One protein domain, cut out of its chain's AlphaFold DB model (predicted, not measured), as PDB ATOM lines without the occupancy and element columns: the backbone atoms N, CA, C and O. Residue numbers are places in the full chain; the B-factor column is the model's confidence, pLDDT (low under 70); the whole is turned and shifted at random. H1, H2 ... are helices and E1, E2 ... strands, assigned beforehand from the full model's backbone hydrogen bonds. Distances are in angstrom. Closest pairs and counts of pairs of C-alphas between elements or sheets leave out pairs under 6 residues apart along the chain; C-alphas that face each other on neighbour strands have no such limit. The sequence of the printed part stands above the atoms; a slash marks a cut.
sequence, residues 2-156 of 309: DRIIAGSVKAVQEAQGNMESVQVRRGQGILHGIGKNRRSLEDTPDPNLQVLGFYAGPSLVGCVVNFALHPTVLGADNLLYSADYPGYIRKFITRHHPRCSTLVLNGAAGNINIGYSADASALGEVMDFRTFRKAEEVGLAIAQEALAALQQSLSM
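This is residues 2 to 156 of the 309 residues of an uncharacterized protein of Firmicutes bacterium (UniProt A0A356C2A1). A twisted four-stranded sheet has two helices, H2 and H4, packed over one face, while residues 2 to 14 of H1 stick out as an arm. Long loops and the small H3 reach out beyond one end of the sheet. The 155 printed residues run H1 E1 E2 E3 H2 E4 H3 H4, class mixed, helices and strands; the mixed sheet's order is E1, E2, E3, E4. The whole is compact, radius of gyration of the C-alphas 16.6 A, spans 49 by 38 by 23 A.

H1, residues 2 to 17, starts at C-alpha 2 (-57.884, -10.858, 8.616) and is 22.2 A long. E1 is 23 to 30, 23.9 A; E2 48 to 56, 26.4 A; E3 59 to 66, 20.6 A, and bends by 56 degrees at residue 62. H2 is 84 to 96, E4 101 to 105, H3 118 to 122. H4, 132 to 151, is 28.2 A long and ends at C-alpha 151 (-25.334, -19.663, -10.561).

E1, E2 and E3 form a meander, each the antiparallel neighbour of the one before, with N 25 and O 53 at 2.9 A and N 52 and O 64 at 3.0 A. E3, H2 and E4 form a right-handed strand-helix-strand unit, a helix between two parallel neighbour strands; N 65 and O 103 are 2.8 A apart. H2 and H4 are on the same face, two layers with the sheet, at heights over the sheet of 9.1 A and 9.7 A. They touch at a steep tilt of 48 degrees, the same way; the closest C-alphas, of Tyr 85 and Gly 139, are 4.4 A apart. H1 and H3 are not on the sheet. Every O i to N i+4 pair is within hydrogen-bond range in H1, H3 and H4; in H2, 8 of 9.

The C-alphas farthest apart, of Gly 57 and Leu 123, are 50.6 A apart. The printed part has no cut. The links E1 to E2, E3 to H2 and E4 to H3 are long. No printed residue is under 70 in pLDDT.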
ATOM      1  N   ASP A   2     -58.412 -12.237   8.604       95.56
ATOM      2  CA  ASP A   2     -57.884 -10.858   8.616       95.56
ATOM      3  C   ASP A   2     -56.362 -10.744   8.733       95.56
ATOM      4  O   ASP A   2     -55.752  -9.950   8.028       95.56
ATOM      5  N   ARG A   3     -55.717 -11.577   9.565       95.19
ATOM      6  CA  ARG A   3     -54.246 -11.598   9.678       95.19
ATOM      7  C   ARG A   3     -53.548 -11.966   8.366       95.19
ATOM      8  O   ARG A   3     -52.482 -11.428   8.094       95.19
ATOM      9  N   ILE A   4     -54.134 -12.864   7.569       94.88
ATOM     10  CA  ILE A   4     -53.587 -13.257   6.262       94.88
ATOM     11  C   ILE A   4     -53.730 -12.083   5.295       94.88
ATOM     12  O   ILE A   4     -52.740 -11.676   4.701       94.88
ATOM     13  N   ILE A   5     -54.920 -11.478   5.218       96.44
ATOM     14  CA  ILE A   5     -55.184 -10.313   4.359       96.44
ATOM     15  C   ILE A   5     -54.249  -9.152   4.716       96.44
ATOM     16  O   ILE A   5     -53.547  -8.631   3.852       96.44
ATOM     17  N   ALA A   6     -54.190  -8.775   5.995       97.31
ATOM     18  CA  ALA A   6     -53.335  -7.694   6.469       97.31
ATOM     19  C   ALA A   6     -51.848  -7.991   6.220       97.31
ATOM     20  O   ALA A   6     -51.108  -7.103   5.802       97.31
ATOM     21  N   GLY A   7     -51.414  -9.239   6.425       97.31
ATOM     22  CA  GLY A   7     -50.054  -9.680   6.121       97.31
ATOM     23  C   GLY A   7     -49.713  -9.570   4.634       97.31
ATOM     24  O   GLY A   7     -48.653  -9.052   4.295       97.31
ATOM     25  N   SER A   8     -50.620  -9.988   3.745       96.06
ATOM     26  CA  SER A   8     -50.449  -9.863   2.293       96.06
ATOM     27  C   SER A   8     -50.372  -8.404   1.846       96.06
ATOM     28  O   SER A   8     -49.475  -8.050   1.084       96.06
ATOM     29  N   VAL A   9     -51.260  -7.538   2.350       97.50
ATOM     30  CA  VAL A   9     -51.228  -6.094   2.054       97.50
ATOM     31  C   VAL A   9     -49.913  -5.478   2.526       97.50
ATOM     32  O   VAL A   9     -49.262  -4.763   1.766       97.50
ATOM     33  N   LYS A  10     -49.486  -5.803   3.750       97.50
ATOM     34  CA  LYS A  10     -48.231  -5.311   4.316       97.50
ATOM     35  C   LYS A  10     -47.021  -5.744   3.483       97.50
ATOM     36  O   LYS A  10     -46.175  -4.908   3.195       97.50
ATOM     37  N   ALA A  11     -46.964  -7.004   3.047       96.12
ATOM     38  CA  ALA A  11     -45.874  -7.498   2.206       96.12
ATOM     39  C   ALA A  11     -45.774  -6.734   0.871       96.12
ATOM     40  O   ALA A  11     -44.675  -6.400   0.433       96.12
ATOM     41  N   VAL A  12     -46.911  -6.401   0.244       96.38
ATOM     42  CA  VAL A  12     -46.935  -5.585  -0.985       96.38
ATOM     43  C   VAL A  12     -46.476  -4.150  -0.712       96.38
ATOM     44  O   VAL A  12     -45.683  -3.608  -1.478       96.38
ATOM     45  N   GLN A  13     -46.926  -3.542   0.389       97.38
ATOM     46  CA  GLN A  13     -46.502  -2.195   0.789       97.38
ATOM     47  C   GLN A  13     -44.997  -2.129   1.078       97.38
ATOM     48  O   GLN A  13     -44.328  -1.195   0.640       97.38
ATOM     49  N   GLU A  14     -44.452  -3.132   1.772       95.81
ATOM     50  CA  GLU A  14     -43.013  -3.257   2.020       95.81
ATOM     51  C   GLU A  14     -42.232  -3.434   0.712       95.81
ATOM     52  O   GLU A  14     -41.209  -2.777   0.528       95.81
ATOM     53  N   ALA A  15     -42.718  -4.252  -0.226       95.00
ATOM     54  CA  ALA A  15     -42.084  -4.410  -1.535       95.00
ATOM     55  C   ALA A  15     -42.084  -3.097  -2.340       95.00
ATOM     56  O   ALA A  15     -41.061  -2.721  -2.911       95.00
ATOM     57  N   GLN A  16     -43.199  -2.357  -2.339       96.06
ATOM     58  CA  GLN A  16     -43.305  -1.062  -3.019       96.06
ATOM     59  C   GLN A  16     -42.399   0.006  -2.382       96.06
ATOM     60  O   GLN A  16     -41.808   0.817  -3.092       96.06
ATOM     61  N   GLY A  17     -42.266   0.006  -1.053       96.12
ATOM     62  CA  GLY A  17     -41.386   0.929  -0.332       96.12
ATOM     63  C   GLY A  17     -39.891   0.663  -0.536       96.12
ATOM     64  O   GLY A  17     -39.089   1.573  -0.350       96.12
ATOM     65  N   ASN A  18     -39.521  -0.553  -0.948       94.44
ATOM     66  CA  ASN A  18     -38.135  -0.991  -1.139       94.44
ATOM     67  C   ASN A  18     -37.790  -1.255  -2.617       94.44
ATOM     68  O   ASN A  18     -36.917  -2.070  -2.912       94.44
ATOM     69  N   MET A  19     -38.480  -0.604  -3.561       96.25
ATOM     70  CA  MET A  19     -38.171  -0.753  -4.986       96.25
ATOM     71  C   MET A  19     -36.742  -0.294  -5.297       96.25
ATOM     72  O   MET A  19     -36.341   0.819  -4.956       96.25
ATOM     73  N   GLU A  20     -35.996  -1.130  -6.015       96.06
ATOM     74  CA  GLU A  20     -34.652  -0.824  -6.499       96.06
ATOM     75  C   GLU A  20     -34.442  -1.377  -7.915       96.06
ATOM     76  O   GLU A  20     -35.152  -2.278  -8.367       96.06
ATOM     77  N   SER A  21     -33.474  -0.819  -8.644       96.31
ATOM     78  CA  SER A  21     -33.118  -1.318  -9.973       96.31
ATOM     79  C   SER A  21     -32.411  -2.667  -9.869       96.31
ATOM     80  O   SER A  21     -31.446  -2.816  -9.120       96.31
ATOM     81  N   VAL A  22     -32.858  -3.636 -10.669       97.06
ATOM     82  CA  VAL A  22     -32.332  -5.005 -10.654       97.06
ATOM     83  C   VAL A  22     -32.064  -5.529 -12.059       97.06
ATOM     84  O   VAL A  22     -32.742  -5.168 -13.019       97.06
ATOM     85  N   GLN A  23     -31.090  -6.426 -12.165       97.44
ATOM     86  CA  GLN A  23     -30.957  -7.349 -13.287       97.44
ATOM     87  C   GLN A  23     -31.778  -8.599 -12.995       97.44
ATOM     88  O   GLN A  23     -31.759  -9.099 -11.868       97.44
ATOM     89  N   VAL A  24     -32.465  -9.128 -14.002       98.00
ATOM     90  CA  VAL A  24     -33.269 -10.343 -13.843       98.00
ATOM     91  C   VAL A  24     -32.605 -11.489 -14.587       98.00
ATOM     92  O   VAL A  24     -32.157 -11.335 -15.724       98.00
ATOM     93  N   ARG A  25     -32.516 -12.639 -13.922       98.06
ATOM     94  CA  ARG A  25     -31.926 -13.855 -14.474       98.06
ATOM     95  C   ARG A  25     -32.873 -15.026 -14.312       98.06
ATOM     96  O   ARG A  25     -33.515 -15.150 -13.273       98.06
ATOM     97  N   ARG A  26     -32.927 -15.904 -15.308       97.62
ATOM     98  CA  ARG A  26     -33.706 -17.145 -15.252       97.62
ATOM     99  C   ARG A  26     -32.784 -18.351 -15.277       97.62
ATOM    100  O   ARG A  26     -31.771 -18.345 -15.973       97.62
ATOM    101  N   GLY A  27     -33.127 -19.368 -14.508       97.62
ATOM    102  CA  GLY A  27     -32.362 -20.603 -14.418       97.62
ATOM    103  C   GLY A  27     -33.285 -21.801 -14.297       97.62
ATOM    104  O   GLY A  27     -34.452 -21.670 -13.910       97.62
ATOM    105  N   GLN A  28     -32.747 -22.965 -14.630       97.38
ATOM    106  CA  GLN A  28     -33.437 -24.242 -14.526       97.38
ATOM    107  C   GLN A  28     -32.479 -25.287 -13.967       97.38
ATOM    108  O   GLN A  28     -31.269 -25.194 -14.167       97.38
ATOM    109  N   GLY A  29     -33.043 -26.255 -13.264       97.38
ATOM    110  CA  GLY A  29     -32.366 -27.392 -12.668       97.38
ATOM    111  C   GLY A  29     -33.261 -28.623 -12.741       97.38
ATOM    112  O   GLY A  29     -34.440 -28.527 -13.096       97.38
ATOM    113  N   ILE A  30     -32.708 -29.783 -12.408       97.44
ATOM    114  CA  ILE A  30     -33.437 -31.056 -12.410       97.44
ATOM    115  C   ILE A  30     -33.208 -31.724 -11.061       97.44
ATOM    116  O   ILE A  30     -32.072 -32.016 -10.693       97.44
ATOM    117  N   LEU A  31     -34.291 -31.987 -10.329       96.56
ATOM    118  CA  LEU A  31     -34.243 -32.533  -8.979       96.56
ATOM    119  C   LEU A  31     -35.077 -33.813  -8.865       96.56
ATOM    120  O   LEU A  31     -36.289 -33.777  -8.651       96.56
ATOM    121  N   HIS A  32     -34.392 -34.948  -8.971       96.00
ATOM    122  CA  HIS A  32     -34.961 -36.285  -8.791       96.00
ATOM    123  C   HIS A  32     -34.967 -36.730  -7.324       96.00
ATOM    124  O   HIS A  32     -34.193 -36.234  -6.503       96.00
ATOM    125  N   GLY A  33     -35.814 -37.707  -6.991       94.38
ATOM    126  CA  GLY A  33     -35.780 -38.400  -5.697       94.38
ATOM    127  C   GLY A  33     -36.355 -37.612  -4.517       94.38
ATOM    128  O   GLY A  33     -36.326 -38.101  -3.387       94.38
ATOM    129  N   ILE A  34     -36.889 -36.414  -4.767       95.69
ATOM    130  CA  ILE A  34     -37.592 -35.595  -3.772       95.69
ATOM    131  C   ILE A  34     -39.107 -35.732  -3.927       95.69
ATOM    132  O   ILE A  34     -39.796 -36.077  -2.969       95.69
ATOM    133  N   GLY A  35     -39.623 -35.442  -5.123       97.12
ATOM    134  CA  GLY A  35     -41.040 -35.571  -5.443       97.12
ATOM    135  C   GLY A  35     -41.347 -36.948  -6.011       97.12
ATOM    136  O   GLY A  35     -40.637 -37.428  -6.885       97.12
ATOM    137  N   LYS A  36     -42.431 -37.561  -5.550       98.19
ATOM    138  CA  LYS A  36     -42.965 -38.819  -6.064       98.19
ATOM    139  C   LYS A  36     -44.411 -38.648  -6.475       98.19
ATOM    140  O   LYS A  36     -45.168 -37.947  -5.799       98.19
ATOM    141  N   ASN A  37     -44.811 -39.338  -7.537       97.69
ATOM    142  CA  ASN A  37     -46.221 -39.484  -7.856       97.69
ATOM    143  C   ASN A  37     -46.874 -40.334  -6.760       97.69
ATOM    144  O   ASN A  37     -46.571 -41.510  -6.601       97.69
ATOM    145  N   ARG A  38     -47.777 -39.743  -5.980       96.06
ATOM    146  CA  ARG A  38     -48.372 -40.382  -4.798       96.06
ATOM    147  C   ARG A  38     -49.392 -41.479  -5.115       96.06
ATOM    148  O   ARG A  38     -49.922 -42.100  -4.198       96.06
ATOM    149  N   ARG A  39     -49.661 -41.707  -6.405       94.56
ATOM    150  CA  ARG A  39     -50.540 -42.763  -6.921       94.56
ATOM    151  C   ARG A  39     -49.745 -44.014  -7.297       94.56
ATOM    152  O   ARG A  39     -50.179 -45.115  -6.983       94.56
ATOM    153  N   SER A  40     -48.575 -43.848  -7.921       95.31
ATOM    154  CA  SER A  40     -47.687 -44.958  -8.317       95.31
ATOM    155  C   SER A  40     -46.513 -45.194  -7.360       95.31
ATOM    156  O   SER A  40     -45.921 -46.265  -7.377       95.31
ATOM    157  N   LEU A  41     -46.177 -44.206  -6.527       95.25
ATOM    158  CA  LEU A  41     -44.969 -44.123  -5.694       95.25
ATOM    159  C   LEU A  41     -43.644 -44.121  -6.477       95.25
ATOM    160  O   LEU A  41     -42.571 -44.237  -5.874       95.25
ATOM    161  N   GLU A  42     -43.722 -43.915  -7.789       96.88
ATOM    162  CA  GLU A  42     -42.578 -43.662  -8.661       96.88
ATOM    163  C   GLU A  42     -42.118 -42.202  -8.558       96.88
ATOM    164  O   GLU A  42     -42.811 -41.350  -7.992       96.88
ATOM    165  N   ASP A  43     -40.932 -41.908  -9.093       97.19
ATOM    166  CA  ASP A  43     -40.395 -40.543  -9.142       97.19
ATOM    167  C   ASP A  43     -41.345 -39.591  -9.892       97.19
ATOM    168  O   ASP A  43     -42.149 -40.008 -10.733       97.19
ATOM    169  N   THR A  44     -41.290 -38.302  -9.554       97.00
ATOM    170  CA  THR A  44     -42.137 -37.285 -10.192       97.00
ATOM    171  C   THR A  44     -41.937 -37.272 -11.715       97.00
ATOM    172  O   THR A  44     -40.797 -37.302 -12.183       97.00
ATOM    173  N   PRO A  45     -43.014 -37.171 -12.519       96.75
ATOM    174  CA  PRO A  45     -42.872 -36.964 -13.957       96.75
ATOM    175  C   PRO A  45     -42.306 -35.570 -14.280       96.75
ATOM    176  O   PRO A  45     -41.750 -35.375 -15.357       96.75
ATOM    177  N   ASP A  46     -42.428 -34.603 -13.359       97.56
ATOM    178  CA  ASP A  46     -41.883 -33.247 -13.489       97.56
ATOM    179  C   ASP A  46     -40.790 -33.002 -12.432       97.56
ATOM    180  O   ASP A  46     -41.085 -32.481 -11.352       97.56
ATOM    181  N   PRO A  47     -39.527 -33.385 -12.706       97.56
ATOM    182  CA  PRO A  47     -38.391 -33.101 -11.829       97.56
ATOM    183  C   PRO A  47     -37.838 -31.682 -12.034       97.56
ATOM    184  O   PRO A  47     -36.838 -31.317 -11.415       97.56
ATOM    185  N   ASN A  48     -38.433 -30.879 -12.924       97.44
ATOM    186  CA  ASN A  48     -37.884 -29.579 -13.287       97.44
ATOM    187  C   ASN A  48     -38.025 -28.590 -12.130       97.44
ATOM    188  O   ASN A  48     -39.128 -28.281 -11.668       97.44
ATOM    189  N   LEU A  49     -36.895 -28.022 -11.727       98.50
ATOM    190  CA  LEU A  49     -36.821 -26.876 -10.840       98.50
ATOM    191  C   LEU A  49     -36.553 -25.629 -11.675       98.50
ATOM    192  O   LEU A  49     -35.655 -25.593 -12.509       98.50
ATOM    193  N   GLN A  50     -37.330 -24.582 -11.448       98.56
ATOM    194  CA  GLN A  50     -37.249 -23.342 -12.204       98.56
ATOM    195  C   GLN A  50     -37.021 -22.170 -11.254       98.56
ATOM    196  O   GLN A  50     -37.691 -22.054 -10.228       98.56
ATOM    197  N   VAL A  51     -36.094 -21.277 -11.598       98.69
ATOM    198  CA  VAL A  51     -35.777 -20.091 -10.794       98.69
ATOM    199  C   VAL A  51     -35.833 -18.805 -11.601       98.69
ATOM    200  O   VAL A  51     -35.470 -18.772 -12.778       98.69
ATOM    201  N   LEU A  52     -36.262 -17.738 -10.932       98.56
ATOM    202  CA  LEU A  52     -36.161 -16.355 -11.389       98.56
ATOM    203  C   LEU A  52     -35.446 -15.553 -10.301       98.56
ATOM    204  O   LEU A  52     -35.948 -15.468  -9.186       98.56
ATOM    205  N   GLY A  53     -34.273 -15.003 -10.593       98.38
ATOM    206  CA  GLY A  53     -33.469 -14.219  -9.657       98.38
ATOM    207  C   GLY A  53     -33.445 -12.739 -10.017       98.38
ATOM    208  O   GLY A  53     -33.337 -12.384 -11.189       98.38
ATOM    209  N   PHE A  54     -33.491 -11.881  -9.002       98.25
ATOM    210  CA  PHE A  54     -33.424 -10.424  -9.110       98.25
ATOM    211  C   PHE A  54     -32.167  -9.926  -8.388       98.25
ATOM    212  O   PHE A  54     -31.999 -10.165  -7.189       98.25
ATOM    213  N   TYR A  55     -31.275  -9.251  -9.113       98.25
ATOM    214  CA  TYR A  55     -29.937  -8.878  -8.652       98.25
ATOM    215  C   TYR A  55     -29.726  -7.362  -8.649       98.25
ATOM    216  O   TYR A  55     -29.774  -6.726  -9.699       98.25
ATOM    217  N   ALA A  56     -29.411  -6.796  -7.485       97.62
ATOM    218  CA  ALA A  56     -28.922  -5.428  -7.347       97.62
ATOM    219  C   ALA A  56     -27.383  -5.446  -7.331       97.62
ATOM    220  O   ALA A  56     -26.750  -5.760  -6.316       97.62
ATOM    221  N   GLY A  57     -26.767  -5.181  -8.487       95.19
ATOM    222  CA  GLY A  57     -25.335  -5.421  -8.683       95.19
ATOM    223  C   GLY A  57     -24.999  -6.910  -8.478       95.19
ATOM    224  O   GLY A  57     -25.640  -7.754  -9.101       95.19
ATOM    225  N   PRO A  58     -24.032  -7.273  -7.611       94.50
ATOM    226  CA  PRO A  58     -23.717  -8.675  -7.324       94.50
ATOM    227  C   PRO A  58     -24.669  -9.330  -6.304       94.50
ATOM    228  O   PRO A  58     -24.582 -10.533  -6.070       94.50
ATOM    229  N   SER A  59     -25.546  -8.560  -5.648       97.00
ATOM    230  CA  SER A  59     -26.414  -9.066  -4.577       97.00
ATOM    231  C   SER A  59     -27.732  -9.605  -5.122       97.00
ATOM    232  O   SER A  59     -28.489  -8.857  -5.732       97.00
ATOM    233  N   LEU A  60     -28.048 -10.868  -4.830       98.31
ATOM    234  CA  LEU A  60     -29.399 -11.408  -4.993       98.31
ATOM    235  C   LEU A  60     -30.327 -10.769  -3.944       98.31
ATOM    236  O   LEU A  60     -30.109 -10.943  -2.743       98.31
ATOM    237  N   VAL A  61     -31.339 -10.029  -4.398       97.94
ATOM    238  CA  VAL A  61     -32.299  -9.297  -3.543       97.94
ATOM    239  C   VAL A  61     -33.707  -9.892  -3.581       97.94
ATOM    240  O   VAL A  61     -34.504  -9.684  -2.669       97.94
ATOM    241  N   GLY A  62     -33.999 -10.730  -4.570       98.12
ATOM    242  CA  GLY A  62     -35.214 -11.533  -4.583       98.12
ATOM    243  C   GLY A  62     -35.069 -12.754  -5.472       98.12
ATOM    244  O   GLY A  62     -34.293 -12.739  -6.429       98.12
ATOM    245  N   CYS A  63     -35.822 -13.808  -5.181       98.38
ATOM    246  CA  CYS A  63     -35.958 -14.925  -6.104       98.38
ATOM    247  C   CYS A  63     -37.327 -15.598  -6.030       98.38
ATOM    248  O   CYS A  63     -37.984 -15.617  -4.990       98.38
ATOM    249  N   VAL A  64     -37.733 -16.183  -7.151       98.75
ATOM    250  CA  VAL A  64     -38.854 -17.113  -7.256       98.75
ATOM    251  C   VAL A  64     -38.280 -18.501  -7.494       98.75
ATOM    252  O   VAL A  64     -37.440 -18.669  -8.375       98.75
ATOM    253  N   VAL A  65     -38.735 -19.482  -6.722       98.81
ATOM    254  CA  VAL A  65     -38.419 -20.903  -6.888       98.81
ATOM    255  C   VAL A  65     -39.714 -21.632  -7.220       98.81
ATOM    256  O   VAL A  65     -40.660 -21.584  -6.436       98.81
ATOM    257  N   ASN A  66     -39.772 -22.300  -8.369       98.75
ATOM    258  CA  ASN A  66     -40.905 -23.111  -8.798       98.75
ATOM    259  C   ASN A  66     -40.487 -24.580  -8.882       98.75
ATOM    260  O   ASN A  66     -39.575 -24.925  -9.629       98.75
ATOM    261  N   PHE A  67     -41.144 -25.426  -8.091       98.62
ATOM    262  CA  PHE A  67     -40.907 -26.867  -8.060       98.62
ATOM    263  C   PHE A  67     -42.205 -27.586  -7.685       98.62
ATOM    264  O   PHE A  67     -42.867 -27.190  -6.721       98.62
ATOM    265  N   ALA A  68     -42.579 -28.608  -8.459       98.38
ATOM    266  CA  ALA A  68     -43.826 -29.346  -8.285       98.38
ATOM    267  C   ALA A  68     -43.755 -30.275  -7.063       98.38
ATOM    268  O   ALA A  68     -43.261 -31.395  -7.151       98.38
ATOM    269  N   LEU A  69     -44.238 -29.806  -5.909       98.56
ATOM    270  CA  LEU A  69     -44.298 -30.603  -4.682       98.56
ATOM    271  C   LEU A  69     -45.379 -30.083  -3.727       98.56
ATOM    272  O   LEU A  69     -45.540 -28.879  -3.533       98.56
ATOM    273  N   HIS A  70     -46.137 -30.993  -3.117       97.19
ATOM    274  CA  HIS A  70     -47.177 -30.642  -2.155       97.19
ATOM    275  C   HIS A  70     -46.556 -30.401  -0.757       97.19
ATOM    276  O   HIS A  70     -45.813 -31.264  -0.279       97.19
ATOM    277  N   PRO A  71     -46.839 -29.275  -0.061       97.12
ATOM    278  CA  PRO A  71     -46.242 -28.906   1.234       97.12
ATOM    279  C   PRO A  71     -46.883 -29.680   2.387       97.12
ATOM    280  O   PRO A  71     -47.587 -29.139   3.233       97.12
ATOM    281  N   THR A  72     -46.658 -30.985   2.358       96.69
ATOM    282  CA  THR A  72     -47.262 -31.981   3.245       96.69
ATOM    283  C   THR A  72     -46.203 -32.963   3.729       96.69
ATOM    284  O   THR A  72     -46.453 -34.162   3.874       96.69
ATOM    285  N   VAL A  73     -44.984 -32.466   3.958       97.81
ATOM    286  CA  VAL A  73     -43.950 -33.276   4.601       97.81
ATOM    287  C   VAL A  73     -44.378 -33.597   6.021       97.81
ATOM    288  O   VAL A  73     -44.275 -34.748   6.428       97.81
ATOM    289  N   LEU A  74     -44.915 -32.618   6.745       97.50
ATOM    290  CA  LEU A  74     -45.517 -32.828   8.054       97.50
ATOM    291  C   LEU A  74     -46.880 -33.532   7.922       97.50
ATOM    292  O   LEU A  74     -47.650 -33.257   6.996       97.50
ATOM    293  N   GLY A  75     -47.137 -34.491   8.814       94.38
ATOM    294  CA  GLY A  75     -48.380 -35.265   8.897       94.38
ATOM    295  C   GLY A  75     -49.519 -34.541   9.616       94.38
ATOM    296  O   GLY A  75     -49.336 -33.458  10.171       94.38
ATOM    297  N   ALA A  76     -50.706 -35.154   9.608       92.56
ATOM    298  CA  ALA A  76     -51.887 -34.646  10.321       92.56
ATOM    299  C   ALA A  76     -51.725 -34.677  11.856       92.56
ATOM    300  O   ALA A  76     -52.448 -33.994  12.575       92.56
ATOM    301  N   ASP A  77     -50.757 -35.445  12.350       92.94
ATOM    302  CA  ASP A  77     -50.331 -35.528  13.745       92.94
ATOM    303  C   ASP A  77     -49.502 -34.310  14.203       92.94
ATOM    304  O   ASP A  77     -49.386 -34.054  15.404       92.94
ATOM    305  N   ASN A  78     -48.969 -33.502  13.277       96.00
ATOM    306  CA  ASN A  78     -48.326 -32.237  13.624       96.00
ATOM    307  C   ASN A  78     -49.368 -31.144  13.922       96.00
ATOM    308  O   ASN A  78     -50.022 -30.618  13.023       96.00
ATOM    309  N   LEU A  79     -49.420 -30.706  15.181       96.00
ATOM    310  CA  LEU A  79     -50.312 -29.634  15.645       96.00
ATOM    311  C   LEU A  79     -49.631 -28.255  15.742       96.00
ATOM    312  O   LEU A  79     -50.215 -27.302  16.258       96.00
ATOM    313  N   LEU A  80     -48.383 -28.129  15.275       97.75
ATOM    314  CA  LEU A  80     -47.622 -26.879  15.314       97.75
ATOM    315  C   LEU A  80     -47.765 -26.088  14.012       97.75
ATOM    316  O   LEU A  80     -47.736 -26.654  12.917       97.75
ATOM    317  N   TYR A  81     -47.810 -24.757  14.123       96.81
ATOM    318  CA  TYR A  81     -47.699 -23.885  12.956       96.81
ATOM    319  C   TYR A  81     -46.337 -24.057  12.287       96.81
ATOM    320  O   TYR A  81     -45.288 -23.875  12.905       96.81
ATOM    321  N   SER A  82     -46.366 -24.354  10.996       97.75
ATOM    322  CA  SER A  82     -45.178 -24.529  10.178       97.75
ATOM    323  C   SER A  82     -45.451 -24.028   8.769       97.75
ATOM    324  O   SER A  82     -46.582 -24.053   8.293       97.75
ATOM    325  N   ALA A  83     -44.395 -23.579   8.099       97.50
ATOM    326  CA  ALA A  83     -44.432 -23.318   6.668       97.50
ATOM    327  C   ALA A  83     -43.897 -24.501   5.848       97.50
ATOM    328  O   ALA A  83     -43.567 -24.293   4.686       97.50
ATOM    329  N   ASP A  84     -43.764 -25.680   6.472       98.69
ATOM    330  CA  ASP A  84     -43.263 -26.931   5.893       98.69
ATOM    331  C   ASP A  84     -41.912 -26.732   5.158       98.69
ATOM    332  O   ASP A  84     -41.154 -25.808   5.490       98.69
ATOM    333  N   TYR A  85     -41.577 -27.572   4.175       98.56
ATOM    334  CA  TYR A  85     -40.345 -27.445   3.392       98.56
ATOM    335  C   TYR A  85     -40.168 -26.056   2.725       98.56
ATOM    336  O   TYR A  85     -39.029 -25.572   2.706       98.56
ATOM    337  N   PRO A  86     -41.220 -25.328   2.261       98.69
ATOM    338  CA  PRO A  86     -41.055 -23.965   1.745       98.69
ATOM    339  C   PRO A  86     -40.470 -22.986   2.769       98.69
ATOM    340  O   PRO A  86     -39.763 -22.040   2.417       98.69
ATOM    341  N   GLY A  87     -40.747 -23.189   4.061       98.56
ATOM    342  CA  GLY A  87     -40.118 -22.431   5.141       98.56
ATOM    343  C   GLY A  87     -38.602 -22.614   5.188       98.56
ATOM    344  O   GLY A  87     -37.874 -21.636   5.363       98.56
ATOM    345  N   TYR A  88     -38.130 -23.845   5.000       98.75
ATOM    346  CA  TYR A  88     -36.707 -24.176   5.018       98.75
ATOM    347  C   TYR A  88     -35.975 -23.678   3.769       98.75
ATOM    348  O   TYR A  88     -34.867 -23.162   3.911       98.75
ATOM    349  N   ILE A  89     -36.618 -23.694   2.592       98.81
ATOM    350  CA  ILE A  89     -36.061 -23.075   1.374       98.81
ATOM    351  C   ILE A  89     -35.755 -21.595   1.619       98.81
ATOM    352  O   ILE A  89     -34.626 -21.142   1.426       98.81
ATOM    353  N   ARG A  90     -36.756 -20.845   2.102       98.69
ATOM    354  CA  ARG A  90     -36.620 -19.406   2.377       98.69
ATOM    355  C   ARG A  90     -35.502 -19.133   3.379       98.69
ATOM    356  O   ARG A  90     -34.623 -18.326   3.105       98.69
ATOM    357  N   LYS A  91     -35.485 -19.853   4.507       98.56
ATOM    358  CA  LYS A  91     -34.435 -19.713   5.532       98.56
ATOM    359  C   LYS A  91     -33.036 -19.976   4.969       98.56
ATOM    360  O   LYS A  91     -32.110 -19.230   5.284       98.56
ATOM    361  N   PHE A  92     -32.876 -21.018   4.152       98.69
ATOM    362  CA  PHE A  92     -31.580 -21.374   3.581       98.69
ATOM    363  C   PHE A  92     -31.075 -20.316   2.600       98.69
ATOM    364  O   PHE A  92     -29.924 -19.886   2.709       98.69
ATOM    365  N   ILE A  93     -31.934 -19.847   1.689       98.56
ATOM    366  CA  ILE A  93     -31.566 -18.807   0.723       98.56
ATOM    367  C   ILE A  93     -31.264 -17.491   1.444       98.56
ATOM    368  O   ILE A  93     -30.210 -16.915   1.194       98.56
ATOM    369  N   THR A  94     -32.096 -17.055   2.397       98.06
ATOM    370  CA  THR A  94     -31.837 -15.836   3.187       98.06
ATOM    371  C   THR A  94     -30.527 -15.933   3.979       98.06
ATOM    372  O   THR A  94     -29.813 -14.945   4.103       98.06
ATOM    373  N   ARG A  95     -30.139 -17.114   4.481       97.69
ATOM    374  CA  ARG A  95     -28.851 -17.285   5.177       97.69
ATOM    375  C   ARG A  95     -27.640 -17.043   4.265       97.69
ATOM    376  O   ARG A  95     -26.642 -16.507   4.737       97.69
ATOM    377  N   HIS A  96     -27.723 -17.428   2.991       96.94
ATOM    378  CA  HIS A  96     -26.650 -17.228   2.003       96.94
ATOM    379  C   HIS A  96     -26.734 -15.860   1.314       96.94
ATOM    380  O   HIS A  96     -25.717 -15.284   0.934       96.94
ATOM    381  N   HIS A  97     -27.944 -15.317   1.195       97.81
ATOM    382  CA  HIS A  97     -28.249 -14.028   0.593       97.81
ATOM    383  C   HIS A  97     -29.170 -13.231   1.532       97.81
ATOM    384  O   HIS A  97     -30.385 -13.240   1.344       97.81
ATOM    385  N   PRO A  98     -28.621 -12.513   2.533       97.19
ATOM    386  CA  PRO A  98     -29.413 -11.849   3.580       97.19
ATOM    387  C   PRO A  98     -30.419 -10.804   3.090       97.19
ATOM    388  O   PRO A  98     -31.387 -10.518   3.784       97.19
ATOM    389  N   ARG A  99     -30.198 -10.240   1.896       95.94
ATOM    390  CA  ARG A  99     -31.124  -9.297   1.247       95.94
ATOM    391  C   ARG A  99     -32.223  -9.985   0.436       95.94
ATOM    392  O   ARG A  99     -33.140  -9.307  -0.006       95.94
ATOM    393  N   CYS A 100     -32.118 -11.291   0.200       97.62
ATOM    394  CA  CYS A 100     -33.004 -12.004  -0.703       97.62
ATOM    395  C   CYS A 100     -34.350 -12.318  -0.050       97.62
ATOM    396  O   CYS A 100     -34.424 -13.060   0.936       97.62
ATOM    397  N   SER A 101     -35.416 -11.802  -0.659       96.75
ATOM    398  CA  SER A 101     -36.782 -12.268  -0.424       96.75
ATOM    399  C   SER A 101     -37.127 -13.411  -1.379       96.75
ATOM    400  O   SER A 101     -37.129 -13.235  -2.596       96.75
ATOM    401  N   THR A 102     -37.437 -14.588  -0.834       98.12
ATOM    402  CA  THR A 102     -37.739 -15.789  -1.626       98.12
ATOM    403  C   THR A 102     -39.238 -16.086  -1.666       98.12
ATOM    404  O   THR A 102     -39.865 -16.289  -0.622       98.12
ATOM    405  N   LEU A 103     -39.784 -16.207  -2.875       97.81
ATOM    406  CA  LEU A 103     -41.117 -16.740  -3.150       97.81
ATOM    407  C   LEU A 103     -41.001 -18.193  -3.626       97.81
ATOM    408  O   LEU A 103     -40.268 -18.480  -4.567       97.81
ATOM    409  N   VAL A 104     -41.730 -19.110  -2.991       98.44
ATOM    410  CA  VAL A 104     -41.778 -20.527  -3.384       98.44
ATOM    411  C   VAL A 104     -43.143 -20.808  -4.002       98.44
ATOM    412  O   VAL A 104     -44.163 -20.474  -3.401       98.44
ATOM    413  N   LEU A 105     -43.155 -21.397  -5.196       98.12
ATOM    414  CA  LEU A 105     -44.348 -21.710  -5.976       98.12
ATOM    415  C   LEU A 105     -44.426 -23.223  -6.204       98.12
ATOM    416  O   LEU A 105     -43.518 -23.809  -6.791       98.12
ATOM    417  N   ASN A 106     -45.532 -23.836  -5.789       91.62
ATOM    418  CA  ASN A 106     -45.664 -25.290  -5.648       91.62
ATOM    419  C   ASN A 106     -45.797 -26.071  -6.967       91.62
ATOM    420  O   ASN A 106     -46.018 -27.275  -6.919       91.62
ATOM    421  N   GLY A 107     -45.723 -25.428  -8.137       97.69
ATOM    422  CA  GLY A 107     -45.880 -26.129  -9.413       97.69
ATOM    423  C   GLY A 107     -47.272 -26.746  -9.604       97.69
ATOM    424  O   GLY A 107     -48.261 -26.316  -9.001       97.69
ATOM    425  N   ALA A 108     -47.328 -27.781 -10.445       98.44
ATOM    426  CA  ALA A 108     -48.475 -28.670 -10.601       98.44
ATOM    427  C   ALA A 108     -48.296 -29.912  -9.710       98.44
ATOM    428  O   ALA A 108     -47.773 -30.933 -10.142       98.44
ATOM    429  N   ALA A 109     -48.668 -29.787  -8.436       98.06
ATOM    430  CA  ALA A 109     -48.377 -30.788  -7.408       98.06
ATOM    431  C   ALA A 109     -49.575 -31.659  -6.996       98.06
ATOM    432  O   ALA A 109     -49.500 -32.319  -5.962       98.06
ATOM    433  N   GLY A 110     -50.683 -31.658  -7.748       98.06
ATOM    434  CA  GLY A 110     -51.927 -32.325  -7.328       98.06
ATOM    435  C   GLY A 110     -51.758 -33.816  -7.009       98.06
ATOM    436  O   GLY A 110     -52.410 -34.337  -6.112       98.06
ATOM    437  N   ASN A 111     -50.827 -34.487  -7.685       98.19
ATOM    438  CA  ASN A 111     -50.458 -35.883  -7.459       98.19
ATOM    439  C   ASN A 111     -49.024 -36.070  -6.935       98.19
ATOM    440  O   ASN A 111     -48.548 -37.202  -6.930       98.19
ATOM    441  N   ILE A 112     -48.321 -35.016  -6.497       98.56
ATOM    442  CA  ILE A 112     -46.892 -35.098  -6.140       98.56
ATOM    443  C   ILE A 112     -46.654 -34.789  -4.663       98.56
ATOM    444  O   ILE A 112     -46.907 -33.679  -4.203       98.56
ATOM    445  N   ASN A 113     -46.091 -35.737  -3.915       97.94
ATOM    446  CA  ASN A 113     -45.640 -35.525  -2.534       97.94
ATOM    447  C   ASN A 113     -44.270 -36.182  -2.305       97.94
ATOM    448  O   ASN A 113     -43.601 -36.575  -3.252       97.94
ATOM    449  N   ILE A 114     -43.834 -36.306  -1.052       97.38
ATOM    450  CA  ILE A 114     -42.519 -36.878  -0.712       97.38
ATOM    451  C   ILE A 114     -42.476 -38.416  -0.651       97.38
ATOM    452  O   ILE A 114     -41.522 -38.981  -0.121       97.38
ATOM    453  N   GLY A 115     -43.497 -39.109  -1.165       95.75
ATOM    454  CA  GLY A 115     -43.514 -40.569  -1.270       95.75
ATOM    455  C   GLY A 115     -44.379 -41.282  -0.239       95.75
ATOM    456  O   GLY A 115     -43.882 -42.112   0.516       95.75
ATOM    457  N   TYR A 116     -45.676 -40.988  -0.233       95.75
ATOM    458  CA  TYR A 116     -46.701 -41.772   0.469       95.75
ATOM    459  C   TYR A 116     -48.039 -41.673  -0.260       95.75
ATOM    460  O   TYR A 116     -48.244 -40.712  -0.994       95.75
ATOM    461  N   SER A 117     -48.966 -42.611  -0.056       96.12
ATOM    462  CA  SER A 117     -50.265 -42.567  -0.742       96.12
ATOM    463  C   SER A 117     -51.186 -41.472  -0.192       96.12
ATOM    464  O   SER A 117     -51.181 -41.156   1.001       96.12
ATOM    465  N   ALA A 118     -52.009 -40.894  -1.069       94.00
ATOM    466  CA  ALA A 118     -53.022 -39.918  -0.672       94.00
ATOM    467  C   ALA A 118     -54.014 -40.509   0.345       94.00
ATOM    468  O   ALA A 118     -54.301 -39.868   1.353       94.00
ATOM    469  N   ASP A 119     -54.457 -41.749   0.123       94.50
ATOM    470  CA  ASP A 119     -55.397 -42.472   0.984       94.50
ATOM    471  C   ASP A 119     -54.871 -42.626   2.412       94.50
ATOM    472  O   ASP A 119     -55.581 -42.299   3.360       94.50
ATOM    473  N   ALA A 120     -53.611 -43.045   2.576       92.62
ATOM    474  CA  ALA A 120     -53.005 -43.191   3.896       92.62
ATOM    475  C   ALA A 120     -52.956 -41.844   4.633       92.62
ATOM    476  O   ALA A 120     -53.289 -41.749   5.813       92.62
ATOM    477  N   SER A 121     -52.625 -40.761   3.921       92.62
ATOM    478  CA  SER A 121     -52.668 -39.420   4.508       92.62
ATOM    479  C   SER A 121     -54.088 -38.965   4.847       92.62
ATOM    480  O   SER A 121     -54.274 -38.294   5.859       92.62
ATOM    481  N   ALA A 122     -55.076 -39.299   4.018       92.94
ATOM    482  CA  ALA A 122     -56.475 -38.936   4.221       92.94
ATOM    483  C   ALA A 122     -57.114 -39.697   5.392       92.94
ATOM    484  O   ALA A 122     -57.961 -39.153   6.095       92.94
ATOM    485  N   LEU A 123     -56.669 -40.930   5.636       93.69
ATOM    486  CA  LEU A 123     -57.035 -41.731   6.805       93.69
ATOM    487  C   LEU A 123     -56.302 -41.302   8.085       93.69
ATOM    488  O   LEU A 123     -56.591 -41.832   9.156       93.69
ATOM    489  N   GLY A 124     -55.372 -40.346   7.990       90.69
ATOM    490  CA  GLY A 124     -54.592 -39.873   9.130       90.69
ATOM    491  C   GLY A 124     -53.552 -40.884   9.612       90.69
ATOM    492  O   GLY A 124     -53.198 -40.869  10.789       90.69
ATOM    493  N   GLU A 125     -53.068 -41.768   8.734       92.75
ATOM    494  CA  GLU A 125     -51.990 -42.692   9.080       92.75
ATOM    495  C   GLU A 125     -50.725 -41.918   9.468       92.75
ATOM    496  O   GLU A 125     -50.245 -41.042   8.738       92.75
ATOM    497  N   VAL A 126     -50.177 -42.258  10.634       92.12
ATOM    498  CA  VAL A 126     -48.926 -41.683  11.131       92.12
ATOM    499  C   VAL A 126     -47.762 -42.363  10.422       92.12
ATOM    500  O   VAL A 126     -47.686 -43.589  10.361       92.12
ATOM    501  N   MET A 127     -46.846 -41.559   9.887       93.38
ATOM    502  CA  MET A 127     -45.688 -42.041   9.139       93.38
ATOM    503  C   MET A 127     -44.413 -41.452   9.734       93.38
ATOM    504  O   MET A 127     -44.194 -40.245   9.655       93.38
ATOM    505  N   ASP A 128     -43.530 -42.304  10.255       93.62
ATOM    506  CA  ASP A 128     -42.348 -41.892  11.033       93.62
ATOM    507  C   ASP A 128     -41.383 -40.947  10.297       93.62
ATOM    508  O   ASP A 128     -40.589 -40.238  10.915       93.62
ATOM    509  N   PHE A 129     -41.421 -40.922   8.964       95.00
ATOM    510  CA  PHE A 129     -40.561 -40.048   8.170       95.00
ATOM    511  C   PHE A 129     -41.142 -38.642   7.953       95.00
ATOM    512  O   PHE A 129     -40.395 -37.750   7.548       95.00
ATOM    513  N   ARG A 130     -42.428 -38.406   8.242       96.88
ATOM    514  CA  ARG A 130     -43.136 -37.128   8.042       96.88
ATOM    515  C   ARG A 130     -42.868 -36.132   9.177       96.88
ATOM    516  O   ARG A 130     -43.743 -35.764   9.950       96.88
ATOM    517  N   THR A 131     -41.610 -35.706   9.289       97.56
ATOM    518  CA  THR A 131     -41.074 -34.940  10.432       97.56
ATOM    519  C   THR A 131     -40.509 -33.578  10.028       97.56
ATOM    520  O   THR A 131     -40.194 -33.340   8.862       97.56
ATOM    521  N   PHE A 132     -40.273 -32.692  11.006       98.50
ATOM    522  CA  PHE A 132     -39.565 -31.422  10.778       98.50
ATOM    523  C   PHE A 132     -38.169 -31.619  10.182       98.50
ATOM    524  O   PHE A 132     -37.768 -30.850   9.313       98.50
ATOM    525  N   ARG A 133     -37.453 -32.673  10.597       98.44
ATOM    526  CA  ARG A 133     -36.153 -33.026  10.014       98.44
ATOM    527  C   ARG A 133     -36.289 -33.345   8.526       98.44
ATOM    528  O   ARG A 133     -35.509 -32.847   7.728       98.44
ATOM    529  N   LYS A 134     -37.308 -34.119   8.133       98.50
ATOM    530  CA  LYS A 134     -37.565 -34.401   6.715       98.50
ATOM    531  C   LYS A 134     -37.961 -33.138   5.947       98.50
ATOM    532  O   LYS A 134     -37.507 -32.958   4.823       98.50
ATOM    533  N   ALA A 135     -38.764 -32.254   6.544       98.69
ATOM    534  CA  ALA A 135     -39.142 -30.985   5.918       98.69
ATOM    535  C   ALA A 135     -37.915 -30.094   5.676       98.69
ATOM    536  O   ALA A 135     -37.809 -29.454   4.630       98.69
ATOM    537  N   GLU A 136     -36.967 -30.098   6.615       98.75
ATOM    538  CA  GLU A 136     -35.670 -29.446   6.458       98.75
ATOM    539  C   GLU A 136     -34.841 -30.094   5.348       98.75
ATOM    540  O   GLU A 136     -34.430 -29.387   4.438       98.75
ATOM    541  N   GLU A 137     -34.655 -31.418   5.355       98.69
ATOM    542  CA  GLU A 137     -33.918 -32.146   4.307       98.69
ATOM    543  C   GLU A 137     -34.451 -31.835   2.897       98.69
ATOM    544  O   GLU A 137     -33.680 -31.489   2.002       98.69
ATOM    545  N   VAL A 138     -35.774 -31.894   2.713       98.69
ATOM    546  CA  VAL A 138     -36.449 -31.580   1.443       98.69
ATOM    547  C   VAL A 138     -36.234 -30.118   1.059       98.69
ATOM    548  O   VAL A 138     -35.870 -29.815  -0.077       98.69
ATOM    549  N   GLY A 139     -36.433 -29.196   2.005       98.75
ATOM    550  CA  GLY A 139     -36.258 -27.772   1.749       98.75
ATOM    551  C   GLY A 139     -34.812 -27.402   1.416       98.75
ATOM    552  O   GLY A 139     -34.586 -26.568   0.544       98.75
ATOM    553  N   LEU A 140     -33.833 -28.041   2.061       98.69
ATOM    554  CA  LEU A 140     -32.412 -27.854   1.778       98.69
ATOM    555  C   LEU A 140     -32.042 -28.366   0.386       98.69
ATOM    556  O   LEU A 140     -31.369 -27.641  -0.344       98.69
ATOM    557  N   ALA A 141     -32.514 -29.554  -0.003       98.69
ATOM    558  CA  ALA A 141     -32.256 -30.109  -1.332       98.69
ATOM    559  C   ALA A 141     -32.776 -29.180  -2.443       98.69
ATOM    560  O   ALA A 141     -32.035 -28.818  -3.355       98.69
ATOM    561  N   ILE A 142     -34.021 -28.706  -2.312       98.81
ATOM    562  CA  ILE A 142     -34.622 -27.766  -3.271       98.81
ATOM    563  C   ILE A 142     -33.863 -26.432  -3.284       98.81
ATOM    564  O   ILE A 142     -33.624 -25.863  -4.347       98.81
ATOM    565  N   ALA A 143     -33.467 -25.911  -2.121       98.69
ATOM    566  CA  ALA A 143     -32.762 -24.635  -2.043       98.69
ATOM    567  C   ALA A 143     -31.348 -24.695  -2.635       98.69
ATOM    568  O   ALA A 143     -30.919 -23.739  -3.279       98.69
ATOM    569  N   GLN A 144     -30.629 -25.798  -2.430       98.62
ATOM    570  CA  GLN A 144     -29.306 -26.013  -3.013       98.62
ATOM    571  C   GLN A 144     -29.383 -26.066  -4.538       98.62
ATOM    572  O   GLN A 144     -28.640 -25.340  -5.198       98.62
ATOM    573  N   GLU A 145     -30.328 -26.832  -5.085       98.69
ATOM    574  CA  GLU A 145     -30.549 -26.893  -6.531       98.69
ATOM    575  C   GLU A 145     -30.989 -25.532  -7.090       98.69
ATOM    576  O   GLU A 145     -30.485 -25.084  -8.117       98.69
ATOM    577  N   ALA A 146     -31.847 -24.797  -6.375       98.69
ATOM    578  CA  ALA A 146     -32.235 -23.443  -6.766       98.69
ATOM    579  C   ALA A 146     -31.040 -22.475  -6.822       98.69
ATOM    580  O   ALA A 146     -30.933 -21.683  -7.760       98.69
ATOM    581  N   LEU A 147     -30.125 -22.525  -5.847       98.50
ATOM    582  CA  LEU A 147     -28.911 -21.706  -5.875       98.50
ATOM    583  C   LEU A 147     -27.954 -22.137  -6.995       98.50
ATOM    584  O   LEU A 147     -27.365 -21.267  -7.636       98.50
ATOM    585  N   ALA A 148     -27.827 -23.437  -7.275       98.50
ATOM    586  CA  ALA A 148     -27.036 -23.941  -8.399       98.50
ATOM    587  C   ALA A 148     -27.604 -23.467  -9.750       98.50
ATOM    588  O   ALA A 148     -26.870 -22.921 -10.578       98.50
ATOM    589  N   ALA A 149     -28.924 -23.555  -9.935       98.44
ATOM    590  CA  ALA A 149     -29.617 -23.043 -11.116       98.44
ATOM    591  C   ALA A 149     -29.470 -21.516 -11.264       98.44
ATOM    592  O   ALA A 149     -29.335 -21.005 -12.375       98.44
ATOM    593  N   LEU A 150     -29.442 -20.766 -10.155       98.25
ATOM    594  CA  LEU A 150     -29.161 -19.326 -10.167       98.25
ATOM    595  C   LEU A 150     -27.705 -19.008 -10.540       98.25
ATOM    596  O   LEU A 150     -27.457 -18.004 -11.208       98.25
ATOM    597  N   GLN A 151     -26.736 -19.841 -10.156       97.06
ATOM    598  CA  GLN A 151     -25.334 -19.663 -10.561       97.06
ATOM    599  C   GLN A 151     -25.141 -19.850 -12.069       97.06
ATOM    600  O   GLN A 151     -24.359 -19.123 -12.676       97.06
ATOM    601  N   GLN A 152     -25.884 -20.781 -12.669       96.31
ATOM    602  CA  GLN A 152     -25.866 -21.069 -14.108       96.31
ATOM    603  C   GLN A 152     -26.934 -20.280 -14.889       96.31
ATOM    604  O   GLN A 152     -27.196 -20.565 -16.057       96.31
ATOM    605  N   SER A 153     -27.574 -19.299 -14.247       97.25
ATOM    606  CA  SER A 153     -28.695 -18.568 -14.830       97.25
ATOM    607  C   SER A 153     -28.287 -17.682 -16.007       97.25
ATOM    608  O   SER A 153     -27.197 -17.108 -16.057       97.25
ATOM    609  N   LEU A 154     -29.222 -17.516 -16.936       96.56
ATOM    610  CA  LEU A 154     -29.099 -16.614 -18.070       96.56
ATOM    611  C   LEU A 154     -29.677 -15.253 -17.696       96.56
ATOM    612  O   LEU A 154     -30.789 -15.157 -17.169       96.56
ATOM    613  N   SER A 155     -28.920 -14.193 -17.977       96.44
ATOM    614  CA  SER A 155     -29.435 -12.829 -17.844       96.44
ATOM    615  C   SER A 155     -30.456 -12.561 -18.939       96.44
ATOM    616  O   SER A 155     -30.219 -12.889 -20.097       96.44
ATOM    617  N   MET A 156     -31.585 -11.967 -18.565       95.06
ATOM    618  CA  MET A 156     -32.594 -11.545 -19.527       95.06
ATOM    619  C   MET A 156     -32.328 -10.101 -19.940       95.06
ATOM    620  O   MET A 156     -32.221  -9.211 -19.091       95.06
TER     621      MET A 156